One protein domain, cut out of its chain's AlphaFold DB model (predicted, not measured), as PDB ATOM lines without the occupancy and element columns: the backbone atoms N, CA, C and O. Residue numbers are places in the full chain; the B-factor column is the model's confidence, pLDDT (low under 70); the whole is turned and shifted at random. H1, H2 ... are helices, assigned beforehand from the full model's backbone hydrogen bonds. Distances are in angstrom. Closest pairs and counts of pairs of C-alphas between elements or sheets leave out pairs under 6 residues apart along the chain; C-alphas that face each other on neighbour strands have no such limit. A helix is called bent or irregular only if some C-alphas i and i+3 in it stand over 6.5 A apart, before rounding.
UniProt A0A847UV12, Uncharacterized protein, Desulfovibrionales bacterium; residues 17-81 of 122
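This is residues 17 to 81 of the 122 residues of an uncharacterized protein of Desulfovibrionales bacterium (UniProt A0A847UV12). A small compact head, mostly of loops with the short helix H1 in it, bears one long, nearly straight helix, H2, whose residues 56 to 80 stick out from the head as an arm. The arm makes most of the length, and the head without the free residues 56 to 81 spans 27 by 15 by 15 A. The printed part has 65 residues with two named helices, H1 then H2, and no named strand; the class is all helix. The whole is extended, with a radius of gyration of the C-alphas of 19.3 A and spans of 64 by 17 by 15 A.

Residues 17 to 29 hold no named element and lead to H1, residues 30 to 34. A long link, residues 35 to 47, follows and leads to H2, residues 48 to 80. H1 and H2 are apart, with no C-alpha of the one within 8 A of the other. Residues 56 to 81, of which 56 to 80 belong to H2, stand free: no C-alpha 8 or more residues away along the chain is within 10 A of theirs. In H1, 0 of 1 O i to N i+4 pairs and 2 of 2 O i to N i+3 pairs are within hydrogen-bond range; in H2, 28 of 29 O i to N i+4 pairs are.

H1 begins with C-alpha 30 at (62.181, 80.876, 116.354), and its five residues, Glu 30 to Ala 34, measure 7.8 A from first to last C-alpha. H2 has 33 residues and measures 47.9 A, from C-alpha 48 at (62.765, 95.553, 108.426) to C-alpha 80 at (79.401, 135.123, 129.726). Neither helix is bent.

The two C-alphas farthest apart are those of Ala 34 and Asp 81, at 64.6 A. The printed part has no cut. The mean pLDDT of the printed part is 83.7, and residues 17 to 18 and residue 81 are under 70.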
ATOM      1  N   ARG A  17      67.689  88.654 110.231       63.72
ATOM      2  CA  ARG A  17      67.226  88.412 111.600       63.72
ATOM      3  C   ARG A  17      67.629  89.591 112.479       63.72
ATOM      4  O   ARG A  17      68.735  89.634 113.007       63.72
ATOM      5  N   LEU A  18      66.724  90.551 112.632       68.38
ATOM      6  CA  LEU A  18      66.777  91.443 113.786       68.38
ATOM      7  C   LEU A  18      66.164  90.709 114.975       68.38
ATOM      8  O   LEU A  18      64.983  90.367 114.932       68.38
ATOM      9  N   GLU A  19      66.951  90.511 116.034       78.06
ATOM     10  CA  GLU A  19      66.451  89.966 117.304       78.06
ATOM     11  C   GLU A  19      65.355  90.857 117.887       78.06
ATOM     12  O   GLU A  19      64.394  90.354 118.451       78.06
ATOM     13  N   LYS A  20      65.457  92.179 117.685       85.62
ATOM     14  CA  LYS A  20      64.511  93.166 118.202       85.62
ATOM     15  C   LYS A  20      63.992  94.088 117.108       85.62
ATOM     16  O   LYS A  20      64.759  94.691 116.359       85.62
ATOM     17  N   CYS A  21      62.672  94.232 117.029       85.25
ATOM     18  CA  CYS A  21      62.040  95.142 116.082       85.25
ATOM     19  C   CYS A  21      62.324  96.610 116.462       85.25
ATOM     20  O   CYS A  21      61.984  97.014 117.572       85.25
ATOM     21  N   PRO A  22      62.843  97.451 115.551       82.44
ATOM     22  CA  PRO A  22      63.110  98.864 115.839       82.44
ATOM     23  C   PRO A  22      61.841  99.701 116.060       82.44
ATOM     24  O   PRO A  22      61.912 100.764 116.664       82.44
ATOM     25  N   ARG A  23      60.678  99.240 115.577       83.44
ATOM     26  CA  ARG A  23      59.419  99.994 115.654       83.44
ATOM     27  C   ARG A  23      58.608  99.690 116.910       83.44
ATOM     28  O   ARG A  23      58.094 100.602 117.541       83.44
ATOM     29  N   CYS A  24      58.451  98.412 117.252       87.50
ATOM     30  CA  CYS A  24      57.620  97.980 118.383       87.50
ATOM     31  C   CYS A  24      58.409  97.278 119.492       87.50
ATOM     32  O   CYS A  24      57.805  96.774 120.441       87.50
ATOM     33  N   THR A  25      59.742  97.215 119.378       88.00
ATOM     34  CA  THR A  25      60.651  96.574 120.348       88.00
ATOM     35  C   THR A  25      60.344  95.107 120.651       88.00
ATOM     36  O   THR A  25      60.840  94.570 121.633       88.00
ATOM     37  N   TYR A  26      59.547  94.449 119.808       89.00
ATOM     38  CA  TYR A  26      59.260  93.025 119.926       89.00
ATOM     39  C   TYR A  26      60.519  92.197 119.684       89.00
ATOM     40  O   TYR A  26      61.242  92.469 118.722       89.00
ATOM     41  N   GLU A  27      60.748  91.208 120.541       87.94
ATOM     42  CA  GLU A  27      61.847  90.255 120.423       87.94
ATOM     43  C   GLU A  27      61.371  89.033 119.640       87.94
ATOM     44  O   GLU A  27      60.336  88.456 119.960       87.94
ATOM     45  N   ARG A  28      62.076  88.707 118.556       84.00
ATOM     46  CA  ARG A  28      61.686  87.637 117.635       84.00
ATOM     47  C   ARG A  28      62.135  86.290 118.188       84.00
ATOM     48  O   ARG A  28      63.304  86.120 118.530       84.00
ATOM     49  N   HIS A  29      61.226  85.327 118.192       85.44
ATOM     50  CA  HIS A  29      61.499  83.947 118.577       85.44
ATOM     51  C   HIS A  29      61.516  83.028 117.350       85.44
ATOM     52  O   HIS A  29      61.005  83.377 116.288       85.44
ATOM     53  N   GLU A  30      62.112  81.837 117.470       83.12
ATOM     54  CA  GLU A  30      62.181  80.876 116.354       83.12
ATOM     55  C   GLU A  30      60.792  80.414 115.885       83.12
ATOM     56  O   GLU A  30      60.599  80.126 114.707       83.12
ATOM     57  N   GLU A  31      59.811  80.409 116.787       85.50
ATOM     58  CA  GLU A  31      58.410  80.085 116.495       85.50
ATOM     59  C   GLU A  31      57.763  81.095 115.534       85.50
ATOM     60  O   GLU A  31      56.904  80.732 114.728       85.50
ATOM     61  N   ASP A  32      58.221  82.350 115.546       83.19
ATOM     62  CA  ASP A  32      57.687  83.406 114.684       83.19
ATOM     63  C   ASP A  32      58.047  83.200 113.206       83.19
ATOM     64  O   ASP A  32      57.376  83.738 112.320       83.19
ATOM     65  N   ASP A  33      59.091  82.412 112.925       80.88
ATOM     66  CA  ASP A  33      59.512  82.074 111.563       80.88
ATOM     67  C   ASP A  33      58.546  81.085 110.885       80.88
ATOM     68  O   ASP A  33      58.592  80.929 109.664       80.88
ATOM     69  N   ALA A  34      57.654  80.441 111.648       83.12
ATOM     70  CA  ALA A  34      56.615  79.572 111.098       83.12
ATOM     71  C   ALA A  34      55.441  80.359 110.492       83.12
ATOM     72  O   ALA A  34      54.772  79.856 109.589       83.12
ATOM     73  N   PHE A  35      55.180  81.576 110.983       81.94
ATOM     74  CA  PHE A  35      54.025  82.382 110.570       81.94
ATOM     75  C   PHE A  35      54.405  83.683 109.852       81.94
ATOM     76  O   PHE A  35      53.639  84.168 109.021       81.94
ATOM     77  N   SER A  36      55.573  84.258 110.143       81.75
ATOM     78  CA  SER A  36      56.011  85.526 109.555       81.75
ATOM     79  C   SER A  36      57.230  85.355 108.659       81.75
ATOM     80  O   SER A  36      58.133  84.560 108.930       81.75
ATOM     81  N   SER A  37      57.286  86.150 107.589       82.94
ATOM     82  CA  SER A  37      58.459  86.178 106.724       82.94
ATOM     83  C   SER A  37      59.699  86.648 107.511       82.94
ATOM     84  O   SER A  37      59.581  87.448 108.447       82.94
ATOM     85  N   PRO A  38      60.921  86.210 107.148       82.19
ATOM     86  CA  PRO A  38      62.152  86.688 107.788       82.19
ATOM     87  C   PRO A  38      62.374  88.203 107.674       82.19
ATOM     88  O   PRO A  38      63.227  88.752 108.361       82.19
ATOM     89  N   PHE A  39      61.638  88.878 106.788       83.38
ATOM     90  CA  PHE A  39      61.800  90.297 106.483       83.38
ATOM     91  C   PHE A  39      60.795  91.191 107.206       83.38
ATOM     92  O   PHE A  39      60.928  92.414 107.145       83.38
ATOM     93  N   GLU A  40      59.819  90.605 107.895       86.38
ATOM     94  CA  GLU A  40      58.725  91.326 108.534       86.38
ATOM     95  C   GLU A  40      58.642  90.995 110.019       86.38
ATOM     96  O   GLU A  40      58.951  89.887 110.461       86.38
ATOM     97  N   CYS A  41      58.219  91.978 110.809       87.06
ATOM     98  CA  CYS A  41      57.940  91.762 112.220       87.06
ATOM     99  C   CYS A  41      56.575  91.067 112.397       87.06
ATOM    100  O   CYS A  41      55.571  91.628 111.952       87.06
ATOM    101  N   PRO A  42      56.486  89.949 113.142       87.62
ATOM    102  CA  PRO A  42      55.223  89.232 113.370       87.62
ATOM    103  C   PRO A  42      54.185  90.062 114.142       87.62
ATOM    104  O   PRO A  42      52.987  89.891 113.954       87.62
ATOM    105  N   LYS A  43      54.628  90.996 114.999       87.00
ATOM    106  CA  LYS A  43      53.736  91.784 115.864       87.00
ATOM    107  C   LYS A  43      53.163  93.034 115.195       87.00
ATOM    108  O   LYS A  43      52.017  93.387 115.443       87.00
ATOM    109  N   CYS A  44      53.972  93.759 114.421       87.88
ATOM    110  CA  CYS A  44      53.565  95.046 113.837       87.88
ATOM    111  C   CYS A  44      53.523  95.058 112.305       87.88
ATOM    112  O   CYS A  44      53.145  96.077 111.731       87.88
ATOM    113  N   GLY A  45      53.938  93.971 111.645       85.62
ATOM    114  CA  GLY A  45      53.937  93.847 110.186       85.62
ATOM    115  C   GLY A  45      54.938  94.753 109.467       85.62
ATOM    116  O   GLY A  45      54.887  94.872 108.248       85.62
ATOM    117  N   VAL A  46      55.836  95.437 110.188       87.31
ATOM    118  CA  VAL A  46      56.813  96.319 109.543       87.31
ATOM    119  C   VAL A  46      57.866  95.496 108.812       87.31
ATOM    120  O   VAL A  46      58.444  94.570 109.387       87.31
ATOM    121  N   VAL A  47      58.154  95.879 107.570       86.00
ATOM    122  CA  VAL A  47      59.287  95.346 106.810       86.00
ATOM    123  C   VAL A  47      60.575  95.948 107.373       86.00
ATOM    124  O   VAL A  47      60.719  97.172 107.439       86.00
ATOM    125  N   TYR A  48      61.534  95.110 107.765       80.38
ATOM    126  CA  TYR A  48      62.765  95.553 108.426       80.38
ATOM    127  C   TYR A  48      63.591  96.532 107.587       80.38
ATOM    128  O   TYR A  48      64.145  97.481 108.139       80.38
ATOM    129  N   ALA A  49      63.629  96.355 106.262       75.19
ATOM    130  CA  ALA A  49      64.334  97.266 105.358       75.19
ATOM    131  C   ALA A  49      63.793  98.707 105.444       75.19
ATOM    132  O   ALA A  49      64.568  99.660 105.460       75.19
ATOM    133  N   LEU A  50      62.469  98.861 105.558       76.12
ATOM    134  CA  LEU A  50      61.828 100.169 105.707       76.12
ATOM    135  C   LEU A  50      62.059 100.744 107.104       76.12
ATOM    136  O   LEU A  50      62.363 101.926 107.249       76.12
ATOM    137  N   ALA A  51      61.969  99.898 108.130       72.12
ATOM    138  CA  ALA A  51      62.140 100.334 109.509       72.12
ATOM    139  C   ALA A  51      63.571 100.827 109.799       72.12
ATOM    140  O   ALA A  51      63.752 101.800 110.528       72.12
ATOM    141  N   MET A  52      64.594 100.199 109.207       74.38
ATOM    142  CA  MET A  52      65.985 100.653 109.338       74.38
ATOM    143  C   MET A  52      66.222 102.031 108.715       74.38
ATOM    144  O   MET A  52      66.942 102.853 109.284       74.38
ATOM    145  N   GLU A  53      65.622 102.291 107.556       79.12
ATOM    146  CA  GLU A  53      65.759 103.575 106.870       79.12
ATOM    147  C   GLU A  53      65.069 104.705 107.652       79.12
ATOM    148  O   GLU A  53      65.598 105.813 107.752       79.12
ATOM    149  N   GLU A  54      63.931 104.417 108.282       77.75
ATOM    150  CA  GLU A  54      63.232 105.371 109.146       77.75
ATOM    151  C   GLU A  54      64.049 105.723 110.400       77.75
ATOM    152  O   GLU A  54      64.250 106.903 110.693       77.75
ATOM    153  N   VAL A  55      64.613 104.723 111.089       78.44
ATOM    154  CA  VAL A  55      65.497 104.953 112.249       78.44
ATOM    155  C   VAL A  55      66.725 105.776 111.863       78.44
ATOM    156  O   VAL A  55      67.121 106.680 112.600       78.44
ATOM    157  N   ARG A  56      67.316 105.514 110.691       80.25
ATOM    158  CA  ARG A  56      68.453 106.298 110.190       80.25
ATOM    159  C   ARG A  56      68.093 107.778 110.051       80.25
ATOM    160  O   ARG A  56      68.874 108.625 110.477       80.25
ATOM    161  N   ARG A  57      66.923 108.090 109.489       81.12
ATOM    162  CA  ARG A  57      66.455 109.477 109.322       81.12
ATOM    163  C   ARG A  57      66.204 110.165 110.661       81.12
ATOM    164  O   ARG A  57      66.583 111.322 110.823       81.12
ATOM    165  N   LEU A  58      65.608 109.456 111.620       80.69
ATOM    166  CA  LEU A  58      65.371 109.988 112.965       80.69
ATOM    167  C   LEU A  58      66.684 110.318 113.682       80.69
ATOM    168  O   LEU A  58      66.834 111.428 114.192       80.69
ATOM    169  N   ASN A  59      67.659 109.407 113.643       80.50
ATOM    170  CA  ASN A  59      68.969 109.627 114.260       80.50
ATOM    171  C   ASN A  59      69.718 110.809 113.625       80.50
ATOM    172  O   ASN A  59      70.338 111.592 114.338       80.50
ATOM    173  N   GLN A  60      69.636 110.976 112.300       85.06
ATOM    174  CA  GLN A  60      70.219 112.138 111.619       85.06
ATOM    175  C   GLN A  60      69.572 113.453 112.072       85.06
ATOM    176  O   GLN A  60      70.271 114.438 112.296       85.06
ATOM    177  N   GLY A  61      68.246 113.470 112.240       84.06
ATOM    178  CA  GLY A  61      67.531 114.639 112.748       84.06
ATOM    179  C   GLY A  61      67.941 115.013 114.175       84.06
ATOM    180  O   GLY A  61      68.145 116.191 114.456       84.06
ATOM    181  N   GLN A  62      68.107 114.018 115.051       84.81
ATOM    182  CA  GLN A  62      68.559 114.229 116.430       84.81
ATOM    183  C   GLN A  62      69.988 114.779 116.489       84.81
ATOM    184  O   GLN A  62      70.216 115.786 117.149       84.81
ATOM    185  N   GLN A  63      70.920 114.211 115.718       87.50
ATOM    186  CA  GLN A  63      72.307 114.693 115.671       87.50
ATOM    187  C   GLN A  63      72.403 116.173 115.281       87.50
ATOM    188  O   GLN A  63      73.145 116.929 115.902       87.50
ATOM    189  N   LEU A  64      71.618 116.610 114.290       89.56
ATOM    190  CA  LEU A  64      71.592 118.014 113.871       89.56
ATOM    191  C   LEU A  64      71.039 118.946 114.960       89.56
ATOM    192  O   LEU A  64      71.493 120.084 115.083       89.56
ATOM    193  N   GLN A  65      70.060 118.484 115.744       90.88
ATOM    194  CA  GLN A  65      69.511 119.250 116.865       90.88
ATOM    195  C   GLN A  65      70.528 119.369 118.002       90.88
ATOM    196  O   GLN A  65      70.767 120.479 118.478       90.88
ATOM    197  N   ASP A  66      71.181 118.265 118.362       91.44
ATOM    198  CA  ASP A  66      72.210 118.232 119.405       91.44
ATOM    199  C   ASP A  66      73.398 119.140 119.046       91.44
ATOM    200  O   ASP A  66      73.909 119.888 119.883       91.44
ATOM    201  N   GLU A  67      73.826 119.126 117.780       91.94
ATOM    202  CA  GLU A  67      74.881 120.011 117.281       91.94
ATOM    203  C   GLU A  67      74.478 121.490 117.342       91.94
ATOM    204  O   GLU A  67      75.289 122.337 117.736       91.94
ATOM    205  N   ALA A  68      73.233 121.813 116.978       93.12
ATOM    206  CA  ALA A  68      72.713 123.174 117.048       93.12
ATOM    207  C   ALA A  68      72.627 123.675 118.500       93.12
ATOM    208  O   ALA A  68      73.061 124.796 118.789       93.12
ATOM    209  N   GLU A  69      72.141 122.839 119.418       93.50
ATOM    210  CA  GLU A  69      72.077 123.152 120.848       93.50
ATOM    211  C   GLU A  69      73.481 123.346 121.436       93.50
ATOM    212  O   GLU A  69      73.743 124.334 122.133       93.50
ATOM    213  N   LEU A  70      74.427 122.466 121.096       93.88
ATOM    214  CA  LEU A  70      75.815 122.578 121.538       93.88
ATOM    215  C   LEU A  70      76.477 123.859 121.006       93.88
ATOM    216  O   LEU A  70      77.234 124.521 121.727       93.88
ATOM    217  N   ALA A  71      76.195 124.236 119.757       93.81
ATOM    218  CA  ALA A  71      76.682 125.480 119.170       93.81
ATOM    219  C   ALA A  71      76.105 126.711 119.886       93.81
ATOM    220  O   ALA A  71      76.840 127.670 120.153       93.81
ATOM    221  N   GLU A  72      74.820 126.688 120.246       93.12
ATOM    222  CA  GLU A  72      74.195 127.766 121.014       93.12
ATOM    223  C   GLU A  72      74.773 127.862 122.433       93.12
ATOM    224  O   GLU A  72      75.118 128.956 122.898       93.12
ATOM    225  N   MET A  73      74.968 126.724 123.101       92.06
ATOM    226  CA  MET A  73      75.583 126.661 124.426       92.06
ATOM    227  C   MET A  73      77.002 127.243 124.415       92.06
ATOM    228  O   MET A  73      77.338 128.057 125.281       92.06
ATOM    229  N   ARG A  74      77.816 126.913 123.400       91.12
ATOM    230  CA  ARG A  74      79.161 127.490 123.221       91.12
ATOM    231  C   ARG A  74      79.126 129.010 123.067       91.12
ATOM    232  O   ARG A  74      79.943 129.691 123.681       91.12
ATOM    233  N   ARG A  75      78.173 129.553 122.300       90.38
ATOM    234  CA  ARG A  75      78.013 131.012 122.146       90.38
ATOM    235  C   ARG A  75      77.651 131.686 123.469       90.38
ATOM    236  O   ARG A  75      78.232 132.714 123.806       90.38
ATOM    237  N   ARG A  76      76.734 131.097 124.244       89.38
ATOM    238  CA  ARG A  76      76.345 131.621 125.567       89.38
ATOM    239  C   ARG A  76      77.497 131.573 126.572       89.38
ATOM    240  O   ARG A  76      77.647 132.512 127.348       89.38
ATOM    241  N   ALA A  77      78.312 130.516 126.544       85.50
ATOM    242  CA  ALA A  77      79.505 130.405 127.384       85.50
ATOM    243  C   ALA A  77      80.543 131.486 127.035       85.50
ATOM    244  O   ALA A  77      81.017 132.179 127.927       85.50
ATOM    245  N   GLN A  78      80.817 131.703 125.743       83.88
ATOM    246  CA  GLN A  78      81.729 132.764 125.291       83.88
ATOM    247  C   GLN A  78      81.220 134.170 125.643       83.88
ATOM    248  O   GLN A  78      82.004 135.029 126.026       83.88
ATOM    249  N   ALA A  79      79.907 134.408 125.554       79.94
ATOM    250  CA  ALA A  79      79.317 135.700 125.900       79.94
ATOM    251  C   ALA A  79      79.335 135.998 127.412       79.94
ATOM    252  O   ALA A  79      79.333 137.164 127.800       79.94
ATOM    253  N   LYS A  80      79.340 134.963 128.265       71.69
ATOM    254  CA  LYS A  80      79.401 135.123 129.726       71.69
ATOM    255  C   LYS A  80      80.806 135.409 130.262       71.69
ATOM    256  O   LYS A  80      80.891 135.919 131.373       71.69
ATOM    257  N   ASP A  81      81.867 135.146 129.498       55.38
ATOM    258  CA  ASP A  81      83.255 135.279 129.961       55.38
ATOM    259  C   ASP A  81      84.111 136.210 129.073       55.38
ATOM    260  O   ASP A  81      84.980 135.756 128.329       55.38
TER     261      ASP A  81